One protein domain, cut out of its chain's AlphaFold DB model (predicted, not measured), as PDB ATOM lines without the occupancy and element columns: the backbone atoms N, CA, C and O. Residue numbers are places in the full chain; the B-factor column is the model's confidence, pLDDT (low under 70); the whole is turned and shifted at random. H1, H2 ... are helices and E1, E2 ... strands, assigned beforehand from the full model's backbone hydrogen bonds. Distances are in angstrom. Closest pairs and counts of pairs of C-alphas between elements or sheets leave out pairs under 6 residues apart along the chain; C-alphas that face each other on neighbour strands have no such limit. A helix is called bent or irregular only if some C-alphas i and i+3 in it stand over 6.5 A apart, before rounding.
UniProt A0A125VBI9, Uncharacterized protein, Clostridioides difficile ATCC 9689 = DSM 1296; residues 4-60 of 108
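This is residues 4 to 60 of the 108 residues of an uncharacterized protein of Clostridioides difficile ATCC 9689 = DSM 1296 (UniProt A0A125VBI9). Two small strand hairpins, E1 with E2 and E3 with E4, are set end to end as a narrow ribbon, with E2 running on into E3. H1 and H2 lie to one side of this ribbon and H3 leaves from the other side, with residues 55 to 60, of which 55 to 59 belong to H3, sticking out. The printed part has 57 residues, with three named helices and four named strands in the order H1, H2, E1, E2, E3, E4, H3; its class is mixed, helices and strands, and both two-stranded sheets are antiparallel. The whole is compact, with a radius of gyration of the C-alphas of 11.7 A, and flat, spanning 35 by 31 by 15 A.

H1 is residues 4 to 12, 12.4 A long, and begins at C-alpha 4 at (277.367, 333.429, 425.222). H2 is residues 16 to 24, 14.1 A long; it is irregular, with C-alphas 20 and 23 8.1 A apart. E1 is residues 26 to 28 and E2 residues 32 to 34, with C-alpha 34 at (261.908, 326.462, 421.965). E3 is residues 37 to 39 and E4 residues 42 to 45, 9.2 A long. H3 is residues 47 to 59, 18.3 A long, and ends at C-alpha 59 at (251.617, 327.874, 407.699).

H1 and H2 touch, their closest C-alphas those of Leu 10 and Glu 16 at 6.7 A, and run opposite ways at a steep tilt of 48 degrees. The closest C-alphas of H1 and E1 are those of Lys 6 and Ile 27, 7.5 A apart. E1 and E2 form an antiparallel hairpin, with N 26 and O 34 at 3.0 A and N 34 and O 26 at 2.8 A, within hydrogen-bond range. E2 runs on into E3 at 28 degrees across a break of 2 residues. E3 and E4 form the other antiparallel hairpin, with N 37 and O 45 at 2.8 A and N 39 and O 42 at 2.9 A, within hydrogen-bond range. The closest C-alphas of E2 and H3 are those of Phe 34 and Gly 47, 4.6 A apart. H2 and H3 are close but not clearly touching, with Asn 24 and Gly 47 their closest C-alphas at 5.7 A. H1 and H3 are apart; H2 and E4 are only just apart, at 8.1 A. In H1 and H3 every O i to N i+4 pair is within hydrogen-bond range; in H2 it is 0 of 5, beside 3 of 6 O i to N i+3 pairs.

The two C-alphas farthest apart are those of Asn 17 and Asn 60, 35.2 A. The printed part has no cut, and the six links between its named elements are tight. Residues 55 to 60, of which 55 to 59 belong to H3, stand free. The mean pLDDT of the printed part is 91.3, and no printed residue is under 70.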
ATOM      1  N   GLU A   4     277.431 332.627 423.990       90.12
ATOM      2  CA  GLU A   4     277.367 333.429 425.222       90.12
ATOM      3  C   GLU A   4     276.008 334.128 425.370       90.12
ATOM      4  O   GLU A   4     275.371 334.056 426.419       90.12
ATOM      5  N   LYS A   5     275.503 334.714 424.277       90.06
ATOM      6  CA  LYS A   5     274.162 335.321 424.238       90.06
ATOM      7  C   LYS A   5     273.060 334.285 424.429       90.06
ATOM      8  O   LYS A   5     272.037 334.573 425.040       90.06
ATOM      9  N   LYS A   6     273.253 333.077 423.894       89.38
ATOM     10  CA  LYS A   6     272.311 331.969 424.070       89.38
ATOM     11  C   LYS A   6     272.246 331.539 425.539       89.38
ATOM     12  O   LYS A   6     271.145 331.358 426.047       89.38
ATOM     13  N   ILE A   7     273.392 331.440 426.216       90.69
ATOM     14  CA  ILE A   7     273.486 331.153 427.657       90.69
ATOM     15  C   ILE A   7     272.766 332.235 428.464       90.69
ATOM     16  O   ILE A   7     271.935 331.902 429.302       90.69
ATOM     17  N   GLU A   8     273.041 333.514 428.191       92.25
ATOM     18  CA  GLU A   8     272.411 334.642 428.891       92.25
ATOM     19  C   GLU A   8     270.880 334.572 428.814       92.25
ATOM     20  O   GLU A   8     270.201 334.653 429.836       92.25
ATOM     21  N   ILE A   9     270.336 334.342 427.615       91.00
ATOM     22  CA  ILE A   9     268.889 334.216 427.417       91.00
ATOM     23  C   ILE A   9     268.340 332.965 428.122       91.00
ATOM     24  O   ILE A   9     267.277 333.021 428.727       91.00
ATOM     25  N   LEU A  10     269.045 331.832 428.086       90.69
ATOM     26  CA  LEU A  10     268.599 330.626 428.794       90.69
ATOM     27  C   LEU A  10     268.565 330.830 430.315       90.69
ATOM     28  O   LEU A  10     267.614 330.386 430.957       90.69
ATOM     29  N   ILE A  11     269.543 331.540 430.882       91.81
ATOM     30  CA  ILE A  11     269.563 331.915 432.303       91.81
ATOM     31  C   ILE A  11     268.419 332.886 432.625       91.81
ATOM     32  O   ILE A  11     267.713 332.670 433.605       91.81
ATOM     33  N   GLU A  12     268.173 333.901 431.785       91.94
ATOM     34  CA  GLU A  12     267.047 334.846 431.935       91.94
ATOM     35  C   GLU A  12     265.694 334.111 432.049       91.94
ATOM     36  O   GLU A  12     264.801 334.551 432.771       91.94
ATOM     37  N   TYR A  13     265.565 332.956 431.389       89.56
ATOM     38  CA  TYR A  13     264.368 332.110 431.397       89.56
ATOM     39  C   TYR A  13     264.412 330.950 432.414       89.56
ATOM     40  O   TYR A  13     263.488 330.137 432.443       89.56
ATOM     41  N   GLY A  14     265.446 330.866 433.261       90.50
ATOM     42  CA  GLY A  14     265.543 329.888 434.355       90.50
ATOM     43  C   GLY A  14     266.117 328.514 433.982       90.50
ATOM     44  O   GLY A  14     265.944 327.557 434.735       90.50
ATOM     45  N   PHE A  15     266.815 328.385 432.849       89.25
ATOM     46  CA  PHE A  15     267.446 327.135 432.387       89.25
ATOM     47  C   PHE A  15     268.926 326.995 432.796       89.25
ATOM     48  O   PHE A  15     269.689 326.254 432.180       89.25
ATOM     49  N   GLU A  16     269.345 327.678 433.859       88.56
ATOM     50  CA  GLU A  16     270.721 327.676 434.386       88.56
ATOM     51  C   GLU A  16     271.271 326.282 434.740       88.56
ATOM     52  O   GLU A  16     272.472 326.040 434.631       88.56
ATOM     53  N   ASN A  17     270.395 325.339 435.097       87.56
ATOM     54  CA  ASN A  17     270.773 323.967 435.444       87.56
ATOM     55  C   ASN A  17     270.904 323.030 434.228       87.56
ATOM     56  O   ASN A  17     271.351 321.896 434.395       87.56
ATOM     57  N   ASP A  18     270.526 323.478 433.023       83.44
ATOM     58  CA  ASP A  18     270.510 322.656 431.800       83.44
ATOM     59  C   ASP A  18     271.389 323.223 430.670       83.44
ATOM     60  O   ASP A  18     271.228 322.916 429.487       83.44
ATOM     61  N   LEU A  19     272.380 324.044 431.028       83.06
ATOM     62  CA  LEU A  19     273.308 324.653 430.068       83.06
ATOM     63  C   LEU A  19     274.171 323.623 429.319       83.06
ATOM     64  O   LEU A  19     274.662 323.911 428.231       83.06
ATOM     65  N   ASN A  20     274.310 322.402 429.845       84.88
ATOM     66  CA  ASN A  20     274.996 321.303 429.157       84.88
ATOM     67  C   ASN A  20     274.250 320.827 427.899       84.88
ATOM     68  O   ASN A  20     274.860 320.217 427.026       84.88
ATOM     69  N   ASN A  21     272.950 321.119 427.787       85.56
ATOM     70  CA  ASN A  21     272.117 320.791 426.632       85.56
ATOM     71  C   ASN A  21     271.857 322.003 425.732       85.56
ATOM     72  O   ASN A  21     270.933 321.969 424.919       85.56
ATOM     73  N   ILE A  22     272.658 323.069 425.846       89.31
ATOM     74  CA  ILE A  22     272.442 324.338 425.141       89.31
ATOM     75  C   ILE A  22     272.234 324.181 423.633       89.31
ATOM     76  O   ILE A  22     271.410 324.892 423.057       89.31
ATOM     77  N   ASP A  23     272.921 323.242 422.986       90.19
ATOM     78  CA  ASP A  23     272.795 322.989 421.546       90.19
ATOM     79  C   ASP A  23     271.395 322.507 421.155       90.19
ATOM     80  O   ASP A  23     270.911 322.822 420.070       90.19
ATOM     81  N   ASN A  24     270.696 321.843 422.076       93.25
ATOM     82  CA  ASN A  24     269.357 321.313 421.861       93.25
ATOM     83  C   ASN A  24     268.256 322.361 422.050       93.25
ATOM     84  O   ASN A  24     267.108 322.081 421.727       93.25
ATOM     85  N   TYR A  25     268.566 323.556 422.552       93.38
ATOM     86  CA  TYR A  25     267.620 324.671 422.610       93.38
ATOM     87  C   TYR A  25     267.652 325.475 421.317       93.38
ATOM     88  O   TYR A  25     268.703 325.650 420.700       93.38
ATOM     89  N   PHE A  26     266.520 326.062 420.948       94.50
ATOM     90  CA  PHE A  26     266.453 326.993 419.832       94.50
ATOM     91  C   PHE A  26     265.859 328.318 420.286       94.50
ATOM     92  O   PHE A  26     264.863 328.349 421.005       94.50
ATOM     93  N   ILE A  27     266.491 329.418 419.887       92.88
ATOM     94  CA  ILE A  27     266.018 330.767 420.191       92.88
ATOM     95  C   ILE A  27     265.651 331.407 418.862       92.88
ATOM     96  O   ILE A  27     266.529 331.716 418.057       92.88
ATOM     97  N   ALA A  28     264.351 331.558 418.641       90.12
ATOM     98  CA  ALA A  28     263.814 332.222 417.468       90.12
ATOM     99  C   ALA A  28     263.882 333.749 417.627       90.12
ATOM    100  O   ALA A  28     264.145 334.285 418.713       90.12
ATOM    101  N   ASP A  29     263.578 334.456 416.542       83.50
ATOM    102  CA  ASP A  29     263.488 335.913 416.552       83.50
ATOM    103  C   ASP A  29     262.515 336.408 417.638       83.50
ATOM    104  O   ASP A  29     261.433 335.856 417.857       83.50
ATOM    105  N   GLY A  30     262.926 337.458 418.358       83.12
ATOM    106  CA  GLY A  30     262.164 338.009 419.484       83.12
ATOM    107  C   GLY A  30     262.350 337.271 420.816       83.12
ATOM    108  O   GLY A  30     261.462 337.341 421.661       83.12
ATOM    109  N   LYS A  31     263.482 336.576 421.011       81.50
ATOM    110  CA  LYS A  31     263.826 335.827 422.241       81.50
ATOM    111  C   LYS A  31     262.834 334.703 422.593       81.50
ATOM    112  O   LYS A  31     262.764 334.270 423.738       81.50
ATOM    113  N   LYS A  32     262.065 334.190 421.628       89.94
ATOM    114  CA  LYS A  32     261.202 333.026 421.876       89.94
ATOM    115  C   LYS A  32     262.059 331.772 421.990       89.94
ATOM    116  O   LYS A  32     262.754 331.416 421.041       89.94
ATOM    117  N   ILE A  33     261.985 331.106 423.137       92.88
ATOM    118  CA  ILE A  33     262.736 329.880 423.403       92.88
ATOM    119  C   ILE A  33     261.872 328.670 423.065       92.88
ATOM    120  O   ILE A  33     260.758 328.526 423.564       92.88
ATOM    121  N   PHE A  34     262.427 327.788 422.245       94.12
ATOM    122  CA  PHE A  34     261.908 326.462 421.965       94.12
ATOM    123  C   PHE A  34     262.817 325.449 422.651       94.12
ATOM    124  O   PHE A  34     264.029 325.404 422.414       94.12
ATOM    125  N   THR A  35     262.229 324.673 423.554       93.56
ATOM    126  CA  THR A  35     262.946 323.716 424.393       93.56
ATOM    127  C   THR A  35     262.987 322.343 423.726       93.56
ATOM    128  O   THR A  35     262.032 321.979 423.033       93.56
ATOM    129  N   PRO A  36     264.039 321.546 423.955       94.44
ATOM    130  CA  PRO A  36     264.049 320.163 423.507       94.44
ATOM    131  C   PRO A  36     262.950 319.336 424.183       94.44
ATOM    132  O   PRO A  36     262.539 319.608 425.311       94.44
ATOM    133  N   VAL A  37     262.494 318.290 423.497       94.94
ATOM    134  CA  VAL A  37     261.581 317.286 424.049       94.94
ATOM    135  C   VAL A  37     262.407 316.085 424.480       94.94
ATOM    136  O   VAL A  37     262.979 315.389 423.641       94.94
ATOM    137  N   ILE A  38     262.447 315.833 425.787       92.00
ATOM    138  CA  ILE A  38     263.175 314.715 426.392       92.00
ATOM    139  C   ILE A  38     262.159 313.730 426.967       92.00
ATOM    140  O   ILE A  38     261.265 314.116 427.722       92.00
ATOM    141  N   LYS A  39     262.288 312.447 426.627       93.50
ATOM    142  CA  LYS A  39     261.432 311.374 427.147       93.50
ATOM    143  C   LYS A  39     262.316 310.249 427.658       93.50
ATOM    144  O   LYS A  39     263.167 309.760 426.932       93.50
ATOM    145  N   ASN A  40     262.119 309.841 428.911       92.75
ATOM    146  CA  ASN A  40     262.929 308.804 429.567       92.75
ATOM    147  C   ASN A  40     264.448 309.086 429.544       92.75
ATOM    148  O   ASN A  40     265.246 308.158 429.478       92.75
ATOM    149  N   GLY A  41     264.847 310.361 429.592       88.06
ATOM    150  CA  GLY A  41     266.256 310.769 429.518       88.06
ATOM    151  C   GLY A  41     266.844 310.788 428.103       88.06
ATOM    152  O   GLY A  41     267.979 311.220 427.936       88.06
ATOM    153  N   GLU A  42     266.082 310.384 427.085       92.38
ATOM    154  CA  GLU A  42     266.499 310.439 425.685       92.38
ATOM    155  C   GLU A  42     265.945 311.690 424.999       92.38
ATOM    156  O   GLU A  42     264.777 312.061 425.172       92.38
ATOM    157  N   LEU A  43     266.792 312.340 424.199       93.56
ATOM    158  CA  LEU A  43     266.399 313.455 423.350       93.56
ATOM    159  C   LEU A  43     265.530 312.935 422.199       93.56
ATOM    160  O   LEU A  43     266.009 312.213 421.329       93.56
ATOM    161  N   ILE A  44     264.258 313.326 422.188       96.50
ATOM    162  CA  ILE A  44     263.302 312.959 421.135       96.50
ATOM    163  C   ILE A  44     263.275 314.021 420.038       96.50
ATOM    164  O   ILE A  44     263.207 313.680 418.859       96.50
ATOM    165  N   LYS A  45     263.310 315.304 420.424       96.19
ATOM    166  CA  LYS A  45     263.351 316.443 419.498       96.19
ATOM    167  C   LYS A  45     264.226 317.561 420.039       96.19
ATOM    168  O   LYS A  45     264.145 317.878 421.226       96.19
ATOM    169  N   THR A  46     264.999 318.203 419.173       96.31
ATOM    170  CA  THR A  46     265.649 319.481 419.485       96.31
ATOM    171  C   THR A  46     264.618 320.609 419.482       96.31
ATOM    172  O   THR A  46     263.566 320.518 418.849       96.31
ATOM    173  N   GLY A  47     264.927 321.714 420.149       95.50
ATOM    174  CA  GLY A  47     264.136 322.938 420.093       95.50
ATOM    175  C   GLY A  47     263.983 323.473 418.668       95.50
ATOM    176  O   GLY A  47     262.951 324.054 418.349       95.50
ATOM    177  N   GLU A  48     264.958 323.236 417.786       95.38
ATOM    178  CA  GLU A  48     264.860 323.614 416.370       95.38
ATOM    179  C   GLU A  48     263.795 322.779 415.649       95.38
ATOM    180  O   GLU A  48     262.977 323.324 414.913       95.38
ATOM    181  N   GLN A  49     263.734 321.471 415.914       96.31
ATOM    182  CA  GLN A  49     262.671 320.617 415.380       96.31
ATOM    183  C   GLN A  49     261.293 321.048 415.897       96.31
ATOM    184  O   GLN A  49     260.346 321.120 415.119       96.31
ATOM    185  N   VAL A  50     261.186 321.413 417.180       96.00
ATOM    186  CA  VAL A  50     259.937 321.948 417.755       96.00
ATOM    187  C   VAL A  50     259.548 323.280 417.102       96.00
ATOM    188  O   VAL A  50     258.374 323.501 416.813       96.00
ATOM    189  N   TYR A  51     260.514 324.163 416.841       95.50
ATOM    190  CA  TYR A  51     260.270 325.418 416.130       95.50
ATOM    191  C   TYR A  51     259.760 325.182 414.708       95.50
ATOM    192  O   TYR A  51     258.782 325.812 414.305       95.50
ATOM    193  N   ASN A  52     260.378 324.261 413.970       95.06
ATOM    194  CA  ASN A  52     259.964 323.934 412.610       95.06
ATOM    195  C   ASN A  52     258.542 323.359 412.579       95.06
ATOM    196  O   ASN A  52     257.734 323.801 411.771       95.06
ATOM    197  N   GLU A  53     258.194 322.464 413.506       94.25
ATOM    198  CA  GLU A  53     256.824 321.946 413.635       94.25
ATOM    199  C   GLU A  53     255.819 323.050 413.978       94.25
ATOM    200  O   GLU A  53     254.730 323.117 413.407       94.25
ATOM    201  N   TRP A  54     256.182 323.956 414.889       93.12
ATOM    202  CA  TRP A  54     255.349 325.112 415.201       93.12
ATOM    203  C   TRP A  54     255.144 326.003 413.968       93.12
ATOM    204  O   TRP A  54     254.018 326.423 413.704       93.12
ATOM    205  N   LEU A  55     256.202 326.257 413.195       93.75
ATOM    206  CA  LEU A  55     256.152 327.055 411.971       93.75
ATOM    207  C   LEU A  55     255.289 326.381 410.895       93.75
ATOM    208  O   LEU A  55     254.487 327.048 410.241       93.75
ATOM    209  N   GLU A  56     255.398 325.061 410.741       93.12
ATOM    210  CA  GLU A  56     254.534 324.272 409.862       93.12
ATOM    211  C   GLU A  56     253.062 324.389 410.260       93.12
ATOM    212  O   GLU A  56     252.231 324.601 409.382       93.12
ATOM    213  N   LEU A  57     252.737 324.338 411.555       90.88
ATOM    214  CA  LEU A  57     251.366 324.511 412.050       90.88
ATOM    215  C   LEU A  57     250.825 325.932 411.839       90.88
ATOM    216  O   LEU A  57     249.622 326.099 411.660       90.88
ATOM    217  N   GLN A  58     251.682 326.958 411.855       89.19
ATOM    218  CA  GLN A  58     251.262 328.321 411.504       89.19
ATOM    219  C   GLN A  58     250.961 328.453 410.005       89.19
ATOM    220  O   GLN A  58     250.006 329.129 409.628       89.19
ATOM    221  N   ASN A  59     251.766 327.810 409.155       91.31
ATOM    222  CA  ASN A  59     251.617 327.874 407.699       91.31
ATOM    223  C   ASN A  59     250.502 326.958 407.176       91.31
ATOM    224  O   ASN A  59     249.828 327.288 406.203       91.31
ATOM    225  N   ASN A  60     250.313 325.813 407.827       90.56
ATOM    226  CA  ASN A  60     249.331 324.786 407.504       90.56
ATOM    227  C   ASN A  60     248.536 324.455 408.771       90.56
ATOM    228  O   ASN A  60     248.739 323.390 409.366       90.56
TER     229      ASN A  60